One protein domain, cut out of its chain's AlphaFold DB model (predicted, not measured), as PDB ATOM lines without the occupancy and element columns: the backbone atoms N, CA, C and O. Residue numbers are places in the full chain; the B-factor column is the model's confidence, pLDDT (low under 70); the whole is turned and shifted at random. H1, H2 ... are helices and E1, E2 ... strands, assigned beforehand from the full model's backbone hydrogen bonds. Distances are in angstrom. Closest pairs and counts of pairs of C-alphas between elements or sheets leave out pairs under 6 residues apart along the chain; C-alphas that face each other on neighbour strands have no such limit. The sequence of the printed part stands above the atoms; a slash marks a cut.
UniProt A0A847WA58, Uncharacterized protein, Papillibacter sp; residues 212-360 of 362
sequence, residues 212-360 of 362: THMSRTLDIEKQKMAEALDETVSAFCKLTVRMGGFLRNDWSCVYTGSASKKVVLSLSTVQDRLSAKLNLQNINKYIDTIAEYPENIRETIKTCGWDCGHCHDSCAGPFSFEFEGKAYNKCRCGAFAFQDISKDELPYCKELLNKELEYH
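AT A GLANCE: This is residues 212 to 360 of the 362 residues of an uncharacterized protein of Papillibacter sp (UniProt A0A847WA58). A four-stranded antiparallel sheet is covered on one face by two helices side by side, H2 and H5, with short H1 on that same face. Beyond the edge strand E4 lies a smaller second part, made of the hairpin E5 and E6 and the helices H3 and H4, from which a long loop, residues 304 to 318, reaches outward. The printed part has 149 residues, with five named helices and six named strands in the order H1 H2 E1 E2 E3 E4 H3 H4 E5 E6 H5; the large sheet runs E1 E2 E3 E4, and the class is mixed, helices and strands. It is compact, with a radius of gyration of the C-alphas of 15.1 A, and spans 43 by 37 by 29 A.

IN THESE COORDINATES: The sheet holds E1, residues 237 to 245, 24.5 A long; E2, residues 250 to 257, 23.4 A; E3, residues 263 to 270, 20.0 A; and E4, residues 273 to 278, 16.3 A. C-alpha 237 is at (-29.553, -3.367, -36.722). The helices are H1, residues 212 to 215; H2, residues 220 to 233, 20.4 A; H3, residues 287 to 291; H4, residues 295 to 303, 11.8 A; and H5, residues 346 to 358, 18.6 A, ending at C-alpha 358 at (-17.584, -0.756, -33.502). E5 is residues 319 to 323 and E6 residues 326 to 330.

HOW THE PARTS SIT: E1 to E4 form a meander, each strand the antiparallel neighbour of the one before; N 240 and O 254 are 2.8 A apart, N 253 and O 267 2.8 A, and N 277 and O 266 2.8 A. The sheet is twisted, its C-alphas lying up to 4.3 A off the best plane. H2 and H5 on one face make two layers, helices over a sheet, with heights over the sheet of 9.9 A and 9.5 A. They touch at a shallow tilt of 14 degrees, the same way, closest at the C-alphas of Leu 229 and Lys 350, 6.5 A. H1 is on the same face and touches residues 222 to 227 of H2, closest at the C-alphas of Ser 215 and Gln 223, 4.9 A. Residues 276 to 277 of E4 pair antiparallel with residues 337 to 338. H4 and H5 are close but not clearly touching, with the C-alphas of Ile 297 and Tyr 348 7.7 A apart. H3 and H4 are also close but not clearly touching, closest at the C-alphas of Ile 290 and Arg 298, 6.7 A. In the hairpin E5 and E6, N 319 and O 330 are 2.8 A apart; E4 is apart from both strands. Every O i to N i+4 pair is within hydrogen-bond range in H2, H3, H4 and H5; H1 is too short for one.

THE WHOLE: The C-alphas farthest apart, of Leu 247 and Gly 325, are 44.7 A apart. The printed part has no cut. The links H4 to E5 and E6 to H5 are long, 15 residues each. Mean pLDDT of the printed part is 92.4, and no printed residue is under 70.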
ATOM      1  N   THR A 212     -41.074   5.711 -39.641       92.56
ATOM      2  CA  THR A 212     -41.973   6.726 -40.212       92.56
ATOM      3  C   THR A 212     -43.339   6.800 -39.527       92.56
ATOM      4  O   THR A 212     -43.957   7.859 -39.499       92.56
ATOM      5  N   HIS A 213     -43.819   5.700 -38.937       93.12
ATOM      6  CA  HIS A 213     -45.082   5.686 -38.197       93.12
ATOM      7  C   HIS A 213     -44.975   6.421 -36.862       93.12
ATOM      8  O   HIS A 213     -45.932   7.068 -36.456       93.12
ATOM      9  N   MET A 214     -43.820   6.314 -36.205       93.69
ATOM     10  CA  MET A 214     -43.508   7.043 -34.982       93.69
ATOM     11  C   MET A 214     -43.127   8.488 -35.306       93.69
ATOM     12  O   MET A 214     -43.638   9.407 -34.683       93.69
ATOM     13  N   SER A 215     -42.234   8.705 -36.273       90.00
ATOM     14  CA  SER A 215     -41.643  10.023 -36.501       90.00
ATOM     15  C   SER A 215     -42.647  11.049 -37.028       90.00
ATOM     16  O   SER A 215     -42.576  12.204 -36.629       90.00
ATOM     17  N   ARG A 216     -43.651  10.632 -37.815       88.31
ATOM     18  CA  ARG A 216     -44.718  11.528 -38.306       88.31
ATOM     19  C   ARG A 216     -45.602  12.129 -37.210       88.31
ATOM     20  O   ARG A 216     -46.391  13.023 -37.495       88.31
ATOM     21  N   THR A 217     -45.558  11.578 -35.998       89.00
ATOM     22  CA  THR A 217     -46.365  12.070 -34.875       89.00
ATOM     23  C   THR A 217     -45.614  13.089 -34.024       89.00
ATOM     24  O   THR A 217     -46.212  13.696 -33.136       89.00
ATOM     25  N   LEU A 218     -44.322  13.276 -34.299       91.88
ATOM     26  CA  LEU A 218     -43.446  14.236 -33.648       91.88
ATOM     27  C   LEU A 218     -43.441  15.565 -34.411       91.88
ATOM     28  O   LEU A 218     -43.818  15.633 -35.581       91.88
ATOM     29  N   ASP A 219     -42.981  16.625 -33.750       92.62
ATOM     30  CA  ASP A 219     -42.616  17.849 -34.456       92.62
ATOM     31  C   ASP A 219     -41.425  17.611 -35.407       92.62
ATOM     32  O   ASP A 219     -40.683  16.630 -35.295       92.62
ATOM     33  N   ILE A 220     -41.237  18.529 -36.358       93.69
ATOM     34  CA  ILE A 220     -40.232  18.399 -37.423       93.69
ATOM     35  C   ILE A 220     -38.800  18.272 -36.892       93.69
ATOM     36  O   ILE A 220     -37.936  17.687 -37.543       93.69
ATOM     37  N   GLU A 221     -38.524  18.838 -35.722       94.94
ATOM     38  CA  GLU A 221     -37.211  18.795 -35.100       94.94
ATOM     39  C   GLU A 221     -36.955  17.413 -34.500       94.94
ATOM     40  O   GLU A 221     -35.975  16.763 -34.868       94.94
ATOM     41  N   LYS A 222     -37.872  16.907 -33.675       95.38
ATOM     42  CA  LYS A 222     -37.805  15.558 -33.104       95.38
ATOM     43  C   LYS A 222     -37.862  14.466 -34.167       95.38
ATOM     44  O   LYS A 222     -37.173  13.456 -34.025       95.38
ATOM     45  N   GLN A 223     -38.608  14.672 -35.251       95.50
ATOM     46  CA  GLN A 223     -38.582  13.786 -36.414       95.50
ATOM     47  C   GLN A 223     -37.156  13.646 -36.972       95.50
ATOM     48  O   GLN A 223     -36.656  12.527 -37.071       95.50
ATOM     49  N   LYS A 224     -36.478  14.768 -37.254       96.38
ATOM     50  CA  LYS A 224     -35.095  14.766 -37.760       96.38
ATOM     51  C   LYS A 224     -34.119  14.115 -36.782       96.38
ATOM     52  O   LYS A 224     -33.199  13.422 -37.207       96.38
ATOM     53  N   MET A 225     -34.313  14.306 -35.476       97.19
ATOM     54  CA  MET A 225     -33.483  13.647 -34.460       97.19
ATOM     55  C   MET A 225     -33.673  12.123 -34.469       97.19
ATOM     56  O   MET A 225     -32.692  11.381 -34.427       97.19
ATOM     57  N   ALA A 226     -34.917  11.643 -34.568       97.31
ATOM     58  CA  ALA A 226     -35.210  10.214 -34.660       97.31
ATOM     59  C   ALA A 226     -34.626   9.583 -35.937       97.31
ATOM     60  O   ALA A 226     -34.055   8.495 -35.868       97.31
ATOM     61  N   GLU A 227     -34.737  10.274 -37.075       97.12
ATOM     62  CA  GLU A 227     -34.161   9.863 -38.363       97.12
ATOM     63  C   GLU A 227     -32.628   9.810 -38.304       97.12
ATOM     64  O   GLU A 227     -32.037   8.801 -38.669       97.12
ATOM     65  N   ALA A 228     -31.971  10.822 -37.730       97.62
ATOM     66  CA  ALA A 228     -30.513  10.837 -37.587       97.62
ATOM     67  C   ALA A 228     -29.976   9.686 -36.708       97.62
ATOM     68  O   ALA A 228     -28.881   9.164 -36.949       97.62
ATOM     69  N   LEU A 229     -30.724   9.288 -35.673       97.88
ATOM     70  CA  LEU A 229     -30.381   8.129 -34.843       97.88
ATOM     71  C   LEU A 229     -30.628   6.807 -35.584       97.88
ATOM     72  O   LEU A 229     -29.805   5.900 -35.470       97.88
ATOM     73  N   ASP A 230     -31.707   6.697 -36.364       97.44
ATOM     74  CA  ASP A 230     -31.977   5.540 -37.229       97.44
ATOM     75  C   ASP A 230     -30.897   5.352 -38.297       97.44
ATOM     76  O   ASP A 230     -30.339   4.264 -38.419       97.44
ATOM     77  N   GLU A 231     -30.517   6.415 -39.006       96.88
ATOM     78  CA  GLU A 231     -29.429   6.398 -39.994       96.88
ATOM     79  C   GLU A 231     -28.122   5.855 -39.403       96.88
ATOM     80  O   GLU A 231     -27.407   5.096 -40.056       96.88
ATOM     81  N   THR A 232     -27.842   6.179 -38.138       96.62
ATOM     82  CA  THR A 232     -26.631   5.729 -37.435       96.62
ATOM     83  C   THR A 232     -26.617   4.209 -37.217       96.62
ATOM     84  O   THR A 232     -25.560   3.581 -37.274       96.62
ATOM     85  N   VAL A 233     -27.777   3.585 -36.974       95.69
ATOM     86  CA  VAL A 233     -27.856   2.176 -36.536       95.69
ATOM     87  C   VAL A 233     -28.447   1.221 -37.577       95.69
ATOM     88  O   VAL A 233     -28.226   0.010 -37.484       95.69
ATOM     89  N   SER A 234     -29.196   1.725 -38.558       94.31
ATOM     90  CA  SER A 234     -30.032   0.940 -39.483       94.31
ATOM     91  C   SER A 234     -29.240  -0.029 -40.362       94.31
ATOM     92  O   SER A 234     -29.713  -1.133 -40.632       94.31
ATOM     93  N   ALA A 235     -28.004   0.317 -40.733       93.06
ATOM     94  CA  ALA A 235     -27.120  -0.566 -41.498       93.06
ATOM     95  C   ALA A 235     -26.687  -1.824 -40.714       93.06
ATOM     96  O   ALA A 235     -26.343  -2.845 -41.307       93.06
ATOM     97  N   PHE A 236     -26.719  -1.773 -39.378       93.50
ATOM     98  CA  PHE A 236     -26.207  -2.835 -38.502       93.50
ATOM     99  C   PHE A 236     -27.303  -3.531 -37.697       93.50
ATOM    100  O   PHE A 236     -27.086  -4.624 -37.162       93.50
ATOM    101  N   CYS A 237     -28.487  -2.928 -37.608       95.44
ATOM    102  CA  CYS A 237     -29.553  -3.367 -36.722       95.44
ATOM    103  C   CYS A 237     -30.834  -3.727 -37.475       95.44
ATOM    104  O   CYS A 237     -31.221  -3.107 -38.459       95.44
ATOM    105  N   LYS A 238     -31.567  -4.692 -36.927       95.56
ATOM    106  CA  LYS A 238     -32.960  -4.943 -37.277       95.56
ATOM    107  C   LYS A 238     -33.866  -4.068 -36.413       95.56
ATOM    108  O   LYS A 238     -33.843  -4.174 -35.187       95.56
ATOM    109  N   LEU A 239     -34.713  -3.276 -37.063       96.75
ATOM    110  CA  LEU A 239     -35.749  -2.476 -36.417       96.75
ATOM    111  C   LEU A 239     -36.993  -3.320 -36.092       96.75
ATOM    112  O   LEU A 239     -37.528  -4.037 -36.942       96.75
ATOM    113  N   THR A 240     -37.481  -3.192 -34.860       96.50
ATOM    114  CA  THR A 240     -38.813  -3.630 -34.431       96.50
ATOM    115  C   THR A 240     -39.589  -2.436 -33.900       96.50
ATOM    116  O   THR A 240     -39.154  -1.803 -32.943       96.50
ATOM    117  N   VAL A 241     -40.758  -2.164 -34.472       96.25
ATOM    118  CA  VAL A 241     -41.632  -1.074 -34.025       96.25
ATOM    119  C   VAL A 241     -42.843  -1.639 -33.298       96.25
ATOM    120  O   VAL A 241     -43.448  -2.623 -33.731       96.25
ATOM    121  N   ARG A 242     -43.184  -1.018 -32.173       93.00
ATOM    122  CA  ARG A 242     -44.354  -1.320 -31.359       93.00
ATOM    123  C   ARG A 242     -45.122  -0.044 -31.082       93.00
ATOM    124  O   ARG A 242     -44.552   1.020 -30.870       93.00
ATOM    125  N   MET A 243     -46.426  -0.203 -31.025       91.00
ATOM    126  CA  MET A 243     -47.364   0.841 -30.667       91.00
ATOM    127  C   MET A 243     -47.822   0.598 -29.230       91.00
ATOM    128  O   MET A 243     -48.330  -0.480 -28.922       91.00
ATOM    129  N   GLY A 244     -47.613   1.579 -28.354       81.81
ATOM    130  CA  GLY A 244     -48.087   1.549 -26.969       81.81
ATOM    131  C   GLY A 244     -49.549   1.987 -26.840       81.81
ATOM    132  O   GLY A 244     -50.267   1.475 -25.984       81.81
ATOM    133  N   GLY A 245     -50.011   2.867 -27.736       86.31
ATOM    134  CA  GLY A 245     -51.410   3.277 -27.860       86.31
ATOM    135  C   GLY A 245     -51.572   4.750 -28.236       86.31
ATOM    136  O   GLY A 245     -50.841   5.612 -27.752       86.31
ATOM    137  N   PHE A 246     -52.575   5.059 -29.061       88.12
ATOM    138  CA  PHE A 246     -52.779   6.425 -29.561       88.12
ATOM    139  C   PHE A 246     -53.250   7.406 -28.514       88.12
ATOM    140  O   PHE A 246     -53.064   8.594 -28.717       88.12
ATOM    141  N   LEU A 247     -53.830   6.942 -27.400       88.81
ATOM    142  CA  LEU A 247     -54.285   7.850 -26.350       88.81
ATOM    143  C   LEU A 247     -53.165   8.820 -25.970       88.81
ATOM    144  O   LEU A 247     -53.369  10.021 -26.049       88.81
ATOM    145  N   ARG A 248     -51.971   8.283 -25.702       87.44
ATOM    146  CA  ARG A 248     -50.776   9.026 -25.284       87.44
ATOM    147  C   ARG A 248     -49.765   9.275 -26.404       87.44
ATOM    148  O   ARG A 248     -48.669   9.742 -26.124       87.44
ATOM    149  N   ASN A 249     -50.115   8.941 -27.646       89.75
ATOM    150  CA  ASN A 249     -49.174   8.909 -28.768       89.75
ATOM    151  C   ASN A 249     -47.918   8.052 -28.472       89.75
ATOM    152  O   ASN A 249     -46.781   8.456 -28.727       89.75
ATOM    153  N   ASP A 250     -48.134   6.867 -27.893       92.25
ATOM    154  CA  ASP A 250     -47.044   6.006 -27.443       92.25
ATOM    155  C   ASP A 250     -46.517   5.117 -28.570       92.25
ATOM    156  O   ASP A 250     -47.235   4.246 -29.080       92.25
ATOM    157  N   TRP A 251     -45.227   5.247 -28.861       95.56
ATOM    158  CA  TRP A 251     -44.498   4.403 -29.804       95.56
ATOM    159  C   TRP A 251     -43.178   3.929 -29.209       95.56
ATOM    160  O   TRP A 251     -42.591   4.569 -28.341       95.56
ATOM    161  N   SER A 252     -42.689   2.792 -29.695       95.81
ATOM    162  CA  SER A 252     -41.358   2.290 -29.377       95.81
ATOM    163  C   SER A 252     -40.720   1.669 -30.611       95.81
ATOM    164  O   SER A 252     -41.285   0.766 -31.226       95.81
ATOM    165  N   CYS A 253     -39.524   2.134 -30.952       97.25
ATOM    166  CA  CYS A 253     -38.660   1.570 -31.977       97.25
ATOM    167  C   CYS A 253     -37.445   0.948 -31.292       97.25
ATOM    168  O   CYS A 253     -36.689   1.639 -30.619       97.25
ATOM    169  N   VAL A 254     -37.258  -0.358 -31.447       97.19
ATOM    170  CA  VAL A 254     -36.150  -1.106 -30.848       97.19
ATOM    171  C   VAL A 254     -35.235  -1.606 -31.954       97.19
ATOM    172  O   VAL A 254     -35.669  -2.347 -32.839       97.19
ATOM    173  N   TYR A 255     -33.965  -1.231 -31.870       97.31
ATOM    174  CA  TYR A 255     -32.907  -1.628 -32.785       97.31
ATOM    175  C   TYR A 255     -32.081  -2.739 -32.156       97.31
ATOM    176  O   TYR A 255     -31.442  -2.561 -31.117       97.31
ATOM    177  N   THR A 256     -32.099  -3.907 -32.787       95.81
ATOM    178  CA  THR A 256     -31.343  -5.080 -32.349       95.81
ATOM    179  C   THR A 256     -30.219  -5.363 -33.331       95.81
ATOM    180  O   THR A 256     -30.489  -5.558 -34.514       95.81
ATOM    181  N   GLY A 257     -28.977  -5.436 -32.849       93.31
ATOM    182  CA  GLY A 257     -27.807  -5.747 -33.664       93.31
ATOM    183  C   GLY A 257     -27.997  -7.053 -34.435       93.31
ATOM    184  O   GLY A 257     -28.350  -8.088 -33.864       93.31
ATOM    185  N   SER A 258     -27.784  -7.007 -35.748       89.69
ATOM    186  CA  SER A 258     -28.057  -8.135 -36.642       89.69
ATOM    187  C   SER A 258     -27.154  -9.334 -36.349       89.69
ATOM    188  O   SER A 258     -27.645 -10.466 -36.381       89.69
ATOM    189  N   ALA A 259     -25.885  -9.093 -36.003       86.44
ATOM    190  CA  ALA A 259     -24.932 -10.122 -35.586       86.44
ATOM    191  C   ALA A 259     -25.121 -10.507 -34.111       86.44
ATOM    192  O   ALA A 259     -25.439 -11.653 -33.803       86.44
ATOM    193  N   SER A 260     -25.026  -9.530 -33.202       85.25
ATOM    194  CA  SER A 260     -25.023  -9.772 -31.751       85.25
ATOM    195  C   SER A 260     -26.365 -10.236 -31.173       85.25
ATOM    196  O   SER A 260     -26.401 -10.782 -30.074       85.25
ATOM    197  N   LYS A 261     -27.480  -9.982 -31.873       89.56
ATOM    198  CA  LYS A 261     -28.865 -10.157 -31.387       89.56
ATOM    199  C   LYS A 261     -29.188  -9.373 -30.110       89.56
ATOM    200  O   LYS A 261     -30.214  -9.622 -29.478       89.56
ATOM    201  N   LYS A 262     -28.356  -8.397 -29.738       89.81
ATOM    202  CA  LYS A 262     -28.565  -7.542 -28.564       89.81
ATOM    203  C   LYS A 262     -29.202  -6.218 -28.970       89.81
ATOM    204  O   LYS A 262     -28.960  -5.718 -30.063       89.81
ATOM    205  N   VAL A 263     -30.030  -5.650 -28.097       93.19
ATOM    206  CA  VAL A 263     -30.597  -4.311 -28.318       93.19
ATOM    207  C   VAL A 263     -29.480  -3.279 -28.189       93.19
ATOM    208  O   VAL A 263     -28.777  -3.300 -27.181       93.19
ATOM    209  N   VAL A 264     -29.359  -2.396 -29.177       95.12
ATOM    210  CA  VAL A 264     -28.359  -1.317 -29.250       95.12
ATOM    211  C   VAL A 264     -29.001   0.029 -28.919       95.12
ATOM    212  O   VAL A 264     -28.478   0.786 -28.109       95.12
ATOM    213  N   LEU A 265     -30.175   0.293 -29.492       97.38
ATOM    214  CA  LEU A 265     -30.915   1.536 -29.312       97.38
ATOM    215  C   LEU A 265     -32.401   1.235 -29.122       97.38
ATOM    216  O   LEU A 265     -32.964   0.382 -29.811       97.38
ATOM    217  N   SER A 266     -33.043   1.979 -28.232       97.25
ATOM    218  CA  SER A 266     -34.496   2.092 -28.177       97.25
ATOM    219  C   SER A 266     -34.889   3.559 -28.289       97.25
ATOM    220  O   SER A 266     -34.477   4.365 -27.460       97.25
ATOM    221  N   LEU A 267     -35.713   3.891 -29.275       97.31
ATOM    222  CA  LEU A 267     -36.428   5.161 -29.331       97.31
ATOM    223  C   LEU A 267     -37.843   4.943 -28.805       97.31
ATOM    224  O   LEU A 267     -38.463   3.912 -29.083       97.31
ATOM    225  N   SER A 268     -38.370   5.897 -28.056       95.62
ATOM    226  CA  SER A 268     -39.761   5.864 -27.617       95.62
ATOM    227  C   SER A 268     -40.375   7.244 -27.636       95.62
ATOM    228  O   SER A 268     -39.706   8.210 -27.278       95.62
ATOM    229  N   THR A 269     -41.656   7.309 -27.984       93.94
ATOM    230  CA  THR A 269     -42.459   8.517 -27.827       93.94
ATOM    231  C   THR A 269     -43.499   8.301 -26.748       93.94
ATOM    232  O   THR A 269     -44.103   7.231 -26.689       93.94
ATOM    233  N   VAL A 270     -43.689   9.303 -25.895       89.12
ATOM    234  CA  VAL A 270     -44.804   9.392 -24.944       89.12
ATOM    235  C   VAL A 270     -45.197  10.860 -24.863       89.12
ATOM    236  O   VAL A 270     -44.357  11.688 -24.517       89.12
ATOM    237  N   GLN A 271     -46.450  11.189 -25.185       85.19
ATOM    238  CA  GLN A 271     -46.964  12.567 -25.192       85.19
ATOM    239  C   GLN A 271     -46.028  13.535 -25.945       85.19
ATOM    240  O   GLN A 271     -45.585  14.540 -25.397       85.19
ATOM    241  N   ASP A 272     -45.662  13.167 -27.178       85.25
ATOM    242  CA  ASP A 272     -44.784  13.925 -28.089       85.25
ATOM    243  C   ASP A 272     -43.337  14.160 -27.607       85.25
ATOM    244  O   ASP A 272     -42.561  14.881 -28.241       85.25
ATOM    245  N   ARG A 273     -42.922  13.533 -26.503       91.69
ATOM    246  CA  ARG A 273     -41.523  13.534 -26.055       91.69
ATOM    247  C   ARG A 273     -40.778  12.380 -26.687       91.69
ATOM    248  O   ARG A 273     -41.238  11.245 -26.586       91.69
ATOM    249  N   LEU A 274     -39.643  12.663 -27.320       95.94
ATOM    250  CA  LEU A 274     -38.778  11.643 -27.904       95.94
ATOM    251  C   LEU A 274     -37.697  11.276 -26.891       95.94
ATOM    252  O   LEU A 274     -36.854  12.100 -26.569       95.94
ATOM    253  N   SER A 275     -37.681  10.035 -26.425       96.00
ATOM    254  CA  SER A 275     -36.600   9.533 -25.577       96.00
ATOM    255  C   SER A 275     -35.729   8.553 -26.354       96.00
ATOM    256  O   SER A 275     -36.244   7.691 -27.073       96.00
ATOM    257  N   ALA A 276     -34.415   8.659 -26.175       97.06
ATOM    258  CA  ALA A 276     -33.430   7.757 -26.757       97.06
ATOM    259  C   ALA A 276     -32.700   7.012 -25.642       97.06
ATOM    260  O   ALA A 276     -32.072   7.613 -24.778       97.06
ATOM    261  N   LYS A 277     -32.775   5.686 -25.656       96.69
ATOM    262  CA  LYS A 277     -32.044   4.832 -24.726       96.69
ATOM    263  C   LYS A 277     -30.979   4.048 -25.465       96.69
ATOM    264  O   LYS A 277     -31.300   3.228 -26.327       96.69
ATOM    265  N   LEU A 278     -29.732   4.263 -25.074       96.56
ATOM    266  CA  LEU A 278     -28.567   3.637 -25.679       96.56
ATOM    267  C   LEU A 278     -28.108   2.479 -24.790       96.56
ATOM    268  O   LEU A 278     -27.877   2.647 -23.601       96.56
ATOM    269  N   ASN A 279     -27.960   1.279 -25.336       94.69
ATOM    270  CA  ASN A 279     -27.471   0.137 -24.565       94.69
ATOM    271  C   ASN A 279     -25.950   0.013 -24.698       94.69
ATOM    272  O   ASN A 279     -25.453  -0.788 -25.486       94.69
ATOM    273  N   LEU A 280     -25.233   0.787 -23.886       94.44
ATOM    274  CA  LEU A 280     -23.775   0.914 -23.904       94.44
ATOM    275  C   LEU A 280     -23.092  -0.252 -23.160       94.44
ATOM    276  O   LEU A 280     -22.665  -0.118 -22.014       94.44
ATOM    277  N   GLN A 281     -23.035  -1.444 -23.765       92.12
ATOM    278  CA  GLN A 281     -22.419  -2.625 -23.134       92.12
ATOM    279  C   GLN A 281     -20.903  -2.523 -23.047       92.12
ATOM    280  O   GLN A 281     -20.306  -3.134 -22.164       92.12
ATOM    281  N   ASN A 282     -20.295  -1.781 -23.968       93.56
ATOM    282  CA  ASN A 282     -18.854  -1.646 -24.083       93.56
ATOM    283  C   ASN A 282     -18.343  -0.319 -23.505       93.56
ATOM    284  O   ASN A 282     -17.212   0.049 -23.799       93.56
ATOM    285  N   ILE A 283     -19.131   0.372 -22.671       94.69
ATOM    286  CA  ILE A 283     -18.826   1.726 -22.170       94.69
ATOM    287  C   ILE A 283     -17.420   1.875 -21.569       94.69
ATOM    288  O   ILE A 283     -16.755   2.871 -21.830       94.69
ATOM    289  N   ASN A 284     -16.908   0.859 -20.863       94.81
ATOM    290  CA  ASN A 284     -15.551   0.886 -20.298       94.81
ATOM    291  C   ASN A 284     -14.446   1.004 -21.361       94.81
ATOM    292  O   ASN A 284     -13.359   1.471 -21.055       94.81
ATOM    293  N   LYS A 285     -14.701   0.592 -22.609       94.94
ATOM    294  CA  LYS A 285     -13.720   0.664 -23.703       94.94
ATOM    295  C   LYS A 285     -13.561   2.066 -24.285       94.94
ATOM    296  O   LYS A 285     -12.633   2.298 -25.049       94.94
ATOM    297  N   TYR A 286     -14.491   2.968 -23.992       95.06
ATOM    298  CA  TYR A 286     -14.493   4.333 -24.514       95.06
ATOM    299  C   TYR A 286     -14.855   5.363 -23.441       95.06
ATOM    300  O   TYR A 286     -15.336   6.455 -23.746       95.06
ATOM    301  N   ILE A 287     -14.615   5.013 -22.178       94.06
ATOM    302  CA  ILE A 287     -14.952   5.863 -21.045       94.06
ATOM    303  C   ILE A 287     -14.137   7.164 -21.042       94.06
ATOM    304  O   ILE A 287     -14.669   8.216 -20.693       94.06
ATOM    305  N   ASP A 288     -12.899   7.123 -21.536       92.56
ATOM    306  CA  ASP A 288     -12.029   8.299 -21.628       92.56
ATOM    307  C   ASP A 288     -12.622   9.372 -22.545       92.56
ATOM    308  O   ASP A 288     -12.564  10.555 -22.229       92.56
ATOM    309  N   THR A 289     -13.297   8.978 -23.633       92.94
ATOM    310  CA  THR A 289     -13.991   9.948 -24.492       92.94
ATOM    311  C   THR A 289     -15.156  10.623 -23.762       92.94
ATOM    312  O   THR A 289     -15.413  11.806 -23.960       92.94
ATOM    313  N   ILE A 290     -15.850   9.901 -22.879       93.88
ATOM    314  CA  ILE A 290     -16.973  10.455 -22.108       93.88
ATOM    315  C   ILE A 290     -16.485  11.531 -21.125       93.88
ATOM    316  O   ILE A 290     -17.239  12.457 -20.821       93.88
ATOM    317  N   ALA A 291     -15.233  11.468 -20.658       92.31
ATOM    318  CA  ALA A 291     -14.660  12.492 -19.782       92.31
ATOM    319  C   ALA A 291     -14.638  13.885 -20.441       92.31
ATOM    320  O   ALA A 291     -14.829  14.894 -19.760       92.31
ATOM    321  N   GLU A 292     -14.500  13.940 -21.766       94.31
ATOM    322  CA  GLU A 292     -14.447  15.181 -22.548       94.31
ATOM    323  C   GLU A 292     -15.835  15.775 -22.846       94.31
ATOM    324  O   GLU A 292     -15.942  16.921 -23.285       94.31
ATOM    325  N   TYR A 293     -16.917  15.028 -22.601       96.25
ATOM    326  CA  TYR A 293     -18.273  15.484 -22.907       96.25
ATOM    327  C   TYR A 293     -18.753  16.586 -21.951       96.25
ATOM    328  O   TYR A 293     -18.304  16.646 -20.808       96.25
ATOM    329  N   PRO A 294     -19.722  17.425 -22.360       96.44
ATOM    330  CA  PRO A 294     -20.351  18.399 -21.475       96.44
ATOM    331  C   PRO A 294     -20.912  17.772 -20.193       96.44
ATOM    332  O   PRO A 294     -21.372  16.626 -20.182       96.44
ATOM    333  N   GLU A 295     -20.910  18.549 -19.108       94.88
ATOM    334  CA  GLU A 295     -21.303  18.083 -17.774       94.88
ATOM    335  C   GLU A 295     -22.705  17.463 -17.753       94.88
ATOM    336  O   GLU A 295     -22.885  16.394 -17.177       94.88
ATOM    337  N   ASN A 296     -23.677  18.052 -18.453       92.62
ATOM    338  CA  ASN A 296     -25.038  17.517 -18.538       92.62
ATOM    339  C   ASN A 296     -25.095  16.111 -19.169       92.62
ATOM    340  O   ASN A 296     -25.890  15.274 -18.734       92.62
ATOM    341  N   ILE A 297     -24.241  15.818 -20.156       95.62
ATOM    342  CA  ILE A 297     -24.166  14.490 -20.782       95.62
ATOM    343  C   ILE A 297     -23.540  13.488 -19.813       95.62
ATOM    344  O   ILE A 297     -24.080  12.396 -19.616       95.62
ATOM    345  N   ARG A 298     -22.433  13.870 -19.160       95.38
ATOM    346  CA  ARG A 298     -21.771  13.033 -18.147       95.38
ATOM    347  C   ARG A 298     -22.712  12.720 -16.988       95.38
ATOM    348  O   ARG A 298     -22.826  11.561 -16.590       95.38
ATOM    349  N   GLU A 299     -23.429  13.719 -16.478       93.31
ATOM    350  CA  GLU A 299     -24.424  13.529 -15.420       93.31
ATOM    351  C   GLU A 299     -25.567  12.623 -15.867       93.31
ATOM    352  O   GLU A 299     -25.959  11.727 -15.120       93.31
ATOM    353  N   THR A 300     -26.056  12.762 -17.102       92.12
ATOM    354  CA  THR A 300     -27.077  11.855 -17.645       92.12
ATOM    355  C   THR A 300     -26.582  10.408 -17.665       92.12
ATOM    356  O   THR A 300     -27.289   9.509 -17.215       92.12
ATOM    357  N   ILE A 301     -25.344  10.155 -18.096       93.19
ATOM    358  CA  ILE A 301     -24.749   8.806 -18.088       93.19
ATOM    359  C   ILE A 301     -24.615   8.261 -16.657       93.19
ATOM    360  O   ILE A 301     -24.948   7.100 -16.405       93.19
ATOM    361  N   LYS A 302     -24.167   9.095 -15.709       91.81
ATOM    362  CA  LYS A 302     -23.960   8.718 -14.300       91.81
ATOM    363  C   LYS A 302     -25.261   8.448 -13.550       91.81
ATOM    364  O   LYS A 302     -25.306   7.561 -12.693       91.81
ATOM    365  N   THR A 303     -26.300   9.233 -13.811       88.31
ATOM    366  CA  THR A 303     -27.515   9.269 -12.982       88.31
ATOM    367  C   THR A 303     -28.696   8.542 -13.609       88.31
ATOM    368  O   THR A 303     -29.593   8.124 -12.878       88.31
ATOM    369  N   CYS A 304     -28.702   8.340 -14.928       85.25
ATOM    370  CA  CYS A 304     -29.850   7.749 -15.590       85.25
ATOM    371  C   CYS A 304     -30.046   6.273 -15.222       85.25
ATOM    372  O   CYS A 304     -29.128   5.447 -15.264       85.25
ATOM    373  N   GLY A 305     -31.296   5.941 -14.903       83.00
ATOM    374  CA  GLY A 305     -31.703   4.626 -14.446       83.00
ATOM    375  C   GLY A 305     -31.414   4.383 -12.966       83.00
ATOM    376  O   GLY A 305     -30.661   5.081 -12.293       83.00
ATOM    377  N   TRP A 306     -32.050   3.341 -12.455       86.50
ATOM    378  CA  TRP A 306     -31.904   2.892 -11.075       86.50
ATOM    379  C   TRP A 306     -30.599   2.120 -10.905       86.50
ATOM    380  O   TRP A 306     -30.141   1.449 -11.839       86.50
ATOM    381  N   ASP A 307     -30.056   2.133  -9.693       88.44
ATOM    382  CA  ASP A 307     -29.033   1.162  -9.326       88.44
ATOM    383  C   ASP A 307     -29.640  -0.247  -9.371       88.44
ATOM    384  O   ASP A 307     -30.820  -0.466  -9.072       88.44
ATOM    385  N   CYS A 308     -28.868  -1.210  -9.863       86.56
ATOM    386  CA  CYS A 308     -29.395  -2.544 -10.119       86.56
ATOM    387  C   CYS A 308     -29.648  -3.308  -8.817       86.56
ATOM    388  O   CYS A 308     -28.709  -3.693  -8.131       86.56
ATOM    389  N   GLY A 309     -30.916  -3.605  -8.534       83.25
ATOM    390  CA  GLY A 309     -31.327  -4.432  -7.396       83.25
ATOM    391  C   GLY A 309     -31.494  -5.928  -7.694       83.25
ATOM    392  O   GLY A 309     -32.070  -6.615  -6.867       83.25
ATOM    393  N   HIS A 310     -31.065  -6.423  -8.866       80.38
ATOM    394  CA  HIS A 310     -31.346  -7.785  -9.360       80.38
ATOM    395  C   HIS A 310     -32.840  -8.148  -9.340       80.38
ATOM    396  O   HIS A 310     -33.362  -8.766  -8.424       80.38
ATOM    397  N   CYS A 311     -33.540  -7.771 -10.409       79.44
ATOM    398  CA  CYS A 311     -35.002  -7.822 -10.464       79.44
ATOM    399  C   CYS A 311     -35.604  -9.240 -10.395       79.44
ATOM    400  O   CYS A 311     -36.753  -9.378  -9.987       79.44
ATOM    401  N   HIS A 312     -34.884 -10.258 -10.877       81.62
ATOM    402  CA  HIS A 312     -35.287 -11.670 -10.898       81.62
ATOM    403  C   HIS A 312     -34.104 -12.561 -11.326       81.62
ATOM    404  O   HIS A 312     -33.114 -12.058 -11.864       81.62
ATOM    405  N   ASP A 313     -34.240 -13.880 -11.175       81.44
ATOM    406  CA  ASP A 313     -33.156 -14.860 -11.383       81.44
ATOM    407  C   ASP A 313     -32.601 -14.900 -12.816       81.44
ATOM    408  O   ASP A 313     -31.412 -15.104 -13.031       81.44
ATOM    409  N   SER A 314     -33.442 -14.655 -13.823       81.81
ATOM    410  CA  SER A 314     -33.025 -14.577 -15.235       81.81
ATOM    411  C   SER A 314     -32.547 -13.186 -15.686       81.81
ATOM    412  O   SER A 314     -32.426 -12.924 -16.885       81.81
ATOM    413  N   CYS A 315     -32.311 -12.256 -14.757       84.25
ATOM    414  CA  CYS A 315     -31.854 -10.908 -15.080       84.25
ATOM    415  C   CYS A 315     -30.392 -10.929 -15.552       84.25
ATOM    416  O   CYS A 315     -29.512 -11.414 -14.850       84.25
ATOM    417  N   ALA A 316     -30.109 -10.314 -16.706       83.94
ATOM    418  CA  ALA A 316     -28.762 -10.219 -17.285       83.94
ATOM    419  C   ALA A 316     -27.786  -9.303 -16.505       83.94
ATOM    420  O   ALA A 316     -26.723  -8.951 -17.018       83.94
ATOM    421  N   GLY A 317     -28.163  -8.874 -15.299       87.69
ATOM    422  CA  GLY A 317     -27.370  -7.994 -14.448       87.69
ATOM    423  C   GLY A 317     -27.287  -6.544 -14.949       87.69
ATOM    424  O   GLY A 317     -27.938  -6.175 -15.935       87.69
ATOM    425  N   PRO A 318     -26.514  -5.697 -14.254       92.62
ATOM    426  CA  PRO A 318     -26.342  -4.287 -14.593       92.62
ATOM    427  C   PRO A 318     -25.504  -4.044 -15.857       92.62
ATOM    428  O   PRO A 318     -24.889  -4.946 -16.432       92.62
ATOM    429  N   PHE A 319     -25.467  -2.777 -16.265       92.62
ATOM    430  CA  PHE A 319     -24.293  -2.183 -16.891       92.62
ATOM    431  C   PHE A 319     -23.341  -1.720 -15.786       92.62
ATOM    432  O   PHE A 319     -23.722  -0.879 -14.966       92.62
ATOM    433  N   SER A 320     -22.134  -2.278 -15.765       93.56
ATOM    434  CA  SER A 320     -21.102  -1.953 -14.778       93.56
ATOM    435  C   SER A 320     -19.977  -1.169 -15.436       93.56
ATOM    436  O   SER A 320     -19.417  -1.624 -16.437       93.56
ATOM    437  N   PHE A 321     -19.652  -0.004 -14.882       94.88
ATOM    438  CA  PHE A 321     -18.577   0.843 -15.392       94.88
ATOM    439  C   PHE A 321     -17.919   1.675 -14.300       94.88
ATOM    440  O   PHE A 321     -18.533   1.941 -13.268       94.88
ATOM    441  N   GLU A 322     -16.672   2.070 -14.525       94.88
ATOM    442  CA  GLU A 322     -15.942   2.982 -13.648       94.88
ATOM    443  C   GLU A 322     -15.764   4.320 -14.355       94.88
ATOM    444  O   GLU A 322     -15.361   4.355 -15.512       94.88
ATOM    445  N   PHE A 323     -16.098   5.416 -13.679       94.38
ATOM    446  CA  PHE A 323     -15.958   6.761 -14.222       94.38
ATOM    447  C   PHE A 323     -15.602   7.738 -13.107       94.38
ATOM    448  O   PHE A 323     -16.202   7.682 -12.033       94.38
ATOM    449  N   GLU A 324     -14.618   8.609 -13.342       91.44
ATOM    450  CA  GLU A 324     -14.141   9.594 -12.353       91.44
ATOM    451  C   GLU A 324     -13.774   8.946 -10.994       91.44
ATOM    452  O   GLU A 324     -14.060   9.484  -9.926       91.44
ATOM    453  N   GLY A 325     -13.174   7.746 -11.028       91.38
ATOM    454  CA  GLY A 325     -12.768   6.987  -9.834       91.38
ATOM    455  C   GLY A 325     -13.923   6.368  -9.035       91.38
ATOM    456  O   GLY A 325     -13.719   5.906  -7.911       91.38
ATOM    457  N   LYS A 326     -15.145   6.360  -9.580       94.19
ATOM    458  CA  LYS A 326     -16.328   5.766  -8.950       94.19
ATOM    459  C   LYS A 326     -16.900   4.636  -9.800       94.19
ATOM    460  O   LYS A 326     -17.082   4.773 -11.006       94.19
ATOM    461  N   ALA A 327     -17.249   3.530  -9.145       94.38
ATOM    462  CA  ALA A 327     -17.952   2.417  -9.772       94.38
ATOM    463  C   ALA A 327     -19.470   2.673  -9.836       94.38
ATOM    464  O   ALA A 327     -20.098   3.068  -8.849       94.38
ATOM    465  N   TYR A 328     -20.066   2.386 -10.990       94.81
ATOM    466  CA  TYR A 328     -21.491   2.504 -11.277       94.81
ATOM    467  C   TYR A 328     -22.058   1.149 -11.697       94.81
ATOM    468  O   TYR A 328     -21.468   0.443 -12.509       94.81
ATOM    469  N   ASN A 329     -23.237   0.803 -11.171       93.56
ATOM    470  CA  ASN A 329     -23.958  -0.430 -11.497       93.56
ATOM    471  C   ASN A 329     -25.411  -0.107 -11.851       93.56
ATOM    472  O   ASN A 329     -26.305  -0.157 -11.004       93.56
ATOM    473  N   LYS A 330     -25.656   0.235 -13.117       92.19
ATOM    474  CA  LYS A 330     -26.960   0.728 -13.573       92.19
ATOM    475  C   LYS A 330     -27.835  -0.375 -14.143       92.19
ATOM    476  O   LYS A 330     -27.400  -1.210 -14.934       92.19
ATOM    477  N   CYS A 331     -29.105  -0.378 -13.751       90.12
ATOM    478  CA  CYS A 331     -30.087  -1.337 -14.232       90.12
ATOM    479  C   CYS A 331     -30.269  -1.215 -15.751       90.12
ATOM    480  O   CYS A 331     -30.639  -0.153 -16.261       90.12
ATOM    481  N   ARG A 332     -30.132  -2.335 -16.474       88.88
ATOM    482  CA  ARG A 332     -30.328  -2.385 -17.933       88.88
ATOM    483  C   ARG A 332     -31.698  -1.901 -18.390       88.88
ATOM    484  O   ARG A 332     -31.834  -1.546 -19.553       88.88
ATOM    485  N   CYS A 333     -32.717  -1.886 -17.531       85.06
ATOM    486  CA  CYS A 333     -34.055  -1.414 -17.887       85.06
ATOM    487  C   CYS A 333     -34.110   0.104 -18.094       85.06
ATOM    488  O   CYS A 333     -34.810   0.545 -19.005       85.06
ATOM    489  N   GLY A 334     -33.353   0.881 -17.315       84.88
ATOM    490  CA  GLY A 334     -33.441   2.347 -17.299       84.88
ATOM    491  C   GLY A 334     -32.140   3.091 -17.596       84.88
ATOM    492  O   GLY A 334     -32.208   4.290 -17.819       84.88
ATOM    493  N   ALA A 335     -30.989   2.414 -17.599       90.56
ATOM    494  CA  ALA A 335     -29.696   3.051 -17.837       90.56
ATOM    495  C   ALA A 335     -29.626   3.757 -19.199       90.56
ATOM    496  O   ALA A 335     -30.198   3.265 -20.178       90.56
ATOM    497  N   PHE A 336     -28.875   4.864 -19.233       93.94
ATOM    498  CA  PHE A 336     -28.487   5.607 -20.441       93.94
ATOM    499  C   PHE A 336     -29.669   6.042 -21.329       93.94
ATOM    500  O   PHE A 336     -29.595   6.024 -22.559       93.94
ATOM    501  N   ALA A 337     -30.792   6.391 -20.699       94.75
ATOM    502  CA  ALA A 337     -31.955   6.969 -21.356       94.75
ATOM    503  C   ALA A 337     -31.918   8.505 -21.302       94.75
ATOM    504  O   ALA A 337     -32.076   9.105 -20.242       94.75
ATOM    505  N   PHE A 338     -31.778   9.127 -22.464       95.06
ATOM    506  CA  PHE A 338     -31.936  10.559 -22.677       95.06
ATOM    507  C   PHE A 338     -33.429  10.834 -22.852       95.06
ATOM    508  O   PHE A 338     -34.046  10.366 -23.813       95.06
ATOM    509  N   GLN A 339     -34.036  11.481 -21.856       93.00
ATOM    510  CA  GLN A 339     -35.472  11.756 -21.830       93.00
ATOM    511  C   GLN A 339     -35.760  13.078 -22.529       93.00
ATOM    512  O   GLN A 339     -35.172  14.081 -22.148       93.00
ATOM    513  N   ASP A 340     -36.693  13.073 -23.484       93.94
ATOM    514  CA  ASP A 340     -37.010  14.254 -24.306       93.94
ATOM    515  C   ASP A 340     -35.747  14.881 -24.921       93.94
ATOM    516  O   ASP A 340     -35.431  16.044 -24.681       93.94
ATOM    517  N   ILE A 341     -35.006  14.054 -25.671       94.62
ATOM    518  CA  ILE A 341     -33.695  14.379 -26.239       94.62
ATOM    519  C   ILE A 341     -33.722  15.726 -26.969       94.62
ATOM    520  O   ILE A 341     -34.594  15.990 -27.801       94.62
ATOM    521  N   SER A 342     -32.729  16.553 -26.668       94.50
ATOM    522  CA  SER A 342     -32.503  17.852 -27.290       94.50
ATOM    523  C   SER A 342     -31.529  17.773 -28.471       94.50
ATOM    524  O   SER A 342     -30.746  16.828 -28.614       94.50
ATOM    525  N   LYS A 343     -31.527  18.814 -29.312       94.75
ATOM    526  CA  LYS A 343     -30.542  18.967 -30.397       94.75
ATOM    527  C   LYS A 343     -29.097  18.936 -29.907       94.75
ATOM    528  O   LYS A 343     -28.251  18.394 -30.612       94.75
ATOM    529  N   ASP A 344     -28.829  19.482 -28.725       94.94
ATOM    530  CA  ASP A 344     -27.476  19.573 -28.167       94.94
ATOM    531  C   ASP A 344     -26.967  18.205 -27.682       94.94
ATOM    532  O   ASP A 344     -25.769  17.934 -27.706       94.94
ATOM    533  N   GLU A 345     -27.872  17.300 -27.301       95.88
ATOM    534  CA  GLU A 345     -27.544  15.932 -26.881       95.88
ATOM    535  C   GLU A 345     -27.355  14.969 -28.063       95.88
ATOM    536  O   GLU A 345     -26.652  13.959 -27.942       95.88
ATOM    537  N   LEU A 346     -27.971  15.263 -29.213       97.38
ATOM    538  CA  LEU A 346     -27.977  14.376 -30.376       97.38
ATOM    539  C   LEU A 346     -26.565  14.001 -30.879       97.38
ATOM    540  O   LEU A 346     -26.348  12.806 -31.111       97.38
ATOM    541  N   PRO A 347     -25.598  14.930 -31.048       97.69
ATOM    542  CA  PRO A 347     -24.248  14.581 -31.494       97.69
ATOM    543  C   PRO A 347     -23.571  13.551 -30.582       97.69
ATOM    544  O   PRO A 347     -23.032  12.559 -31.075       97.69
ATOM    545  N   TYR A 348     -23.691  13.724 -29.263       97.62
ATOM    546  CA  TYR A 348     -23.106  12.817 -28.273       97.62
ATOM    547  C   TYR A 348     -23.787  11.448 -28.277       97.62
ATOM    548  O   TYR A 348     -23.116  10.420 -28.181       97.62
ATOM    549  N   CYS A 349     -25.111  11.407 -28.461       97.44
ATOM    550  CA  CYS A 349     -25.833  10.147 -28.632       97.44
ATOM    551  C   CYS A 349     -25.350   9.385 -29.876       97.44
ATOM    552  O   CYS A 349     -25.128   8.176 -29.811       97.44
ATOM    553  N   LYS A 350     -25.150  10.081 -31.003       97.94
ATOM    554  CA  LYS A 350     -24.627   9.468 -32.235       97.94
ATOM    555  C   LYS A 350     -23.205   8.949 -32.051       97.94
ATOM    556  O   LYS A 350     -22.907   7.839 -32.485       97.94
ATOM    557  N   GLU A 351     -22.338   9.716 -31.396       97.25
ATOM    558  CA  GLU A 351     -20.967   9.290 -31.125       97.25
ATOM    559  C   GLU A 351     -20.924   8.043 -30.229       97.25
ATOM    560  O   GLU A 351     -20.262   7.062 -30.575       97.25
ATOM    561  N   LEU A 352     -21.694   8.027 -29.135       96.50
ATOM    562  CA  LEU A 352     -21.808   6.862 -28.251       96.50
ATOM    563  C   LEU A 352     -22.315   5.621 -28.998       96.50
ATOM    564  O   LEU A 352     -21.781   4.528 -28.810       96.50
ATOM    565  N   LEU A 353     -23.314   5.780 -29.873       96.56
ATOM    566  CA  LEU A 353     -23.814   4.688 -30.710       96.56
ATOM    567  C   LEU A 353     -22.748   4.166 -31.674       96.56
ATOM    568  O   LEU A 353     -22.597   2.953 -31.791       96.56
ATOM    569  N   ASN A 354     -21.999   5.046 -32.340       95.75
ATOM    570  CA  ASN A 354     -20.929   4.636 -33.251       95.75
ATOM    571  C   ASN A 354     -19.853   3.820 -32.526       95.75
ATOM    572  O   ASN A 354     -19.517   2.728 -32.985       95.75
ATOM    573  N   LYS A 355     -19.386   4.290 -31.360       94.56
ATOM    574  CA  LYS A 355     -18.409   3.554 -30.543       94.56
ATOM    575  C   LYS A 355     -18.960   2.203 -30.091       94.56
ATOM    576  O   LYS A 355     -18.275   1.192 -30.195       94.56
ATOM    577  N   GLU A 356     -20.214   2.142 -29.645       94.25
ATOM    578  CA  GLU A 356     -20.840   0.872 -29.261       94.25
ATOM    579  C   GLU A 356     -20.955  -0.100 -30.452       94.25
ATOM    580  O   GLU A 356     -20.730  -1.303 -30.303       94.25
ATOM    581  N   LEU A 357     -21.261   0.410 -31.647       91.81
ATOM    582  CA  LEU A 357     -21.383  -0.386 -32.868       91.81
ATOM    583  C   LEU A 357     -20.044  -0.945 -33.363       91.81
ATOM    584  O   LEU A 357     -20.032  -2.053 -33.904       91.81
ATOM    585  N   GLU A 358     -18.925  -0.243 -33.174       90.25
ATOM    586  CA  GLU A 358     -17.584  -0.756 -33.502       90.25
ATOM    587  C   GLU A 358     -17.297  -2.083 -32.790       90.25
ATOM    588  O   GLU A 358     -16.809  -3.029 -33.409       90.25
ATOM    589  N   TYR A 359     -17.717  -2.200 -31.531       82.88
ATOM    590  CA  TYR A 359     -17.545  -3.409 -30.721       82.88
ATOM    591  C   TYR A 359     -18.649  -4.461 -30.908       82.88
ATOM    592  O   TYR A 359     -18.592  -5.525 -30.293       82.88
ATOM    593  N   HIS A 360     -19.652  -4.189 -31.745       71.81
ATOM    594  CA  HIS A 360     -20.681  -5.155 -32.144       71.81
ATOM    595  C   HIS A 360     -20.408  -5.819 -33.502       71.81
ATOM    596  O   HIS A 360     -21.157  -6.720 -33.891       71.81
TER     597      HIS A 360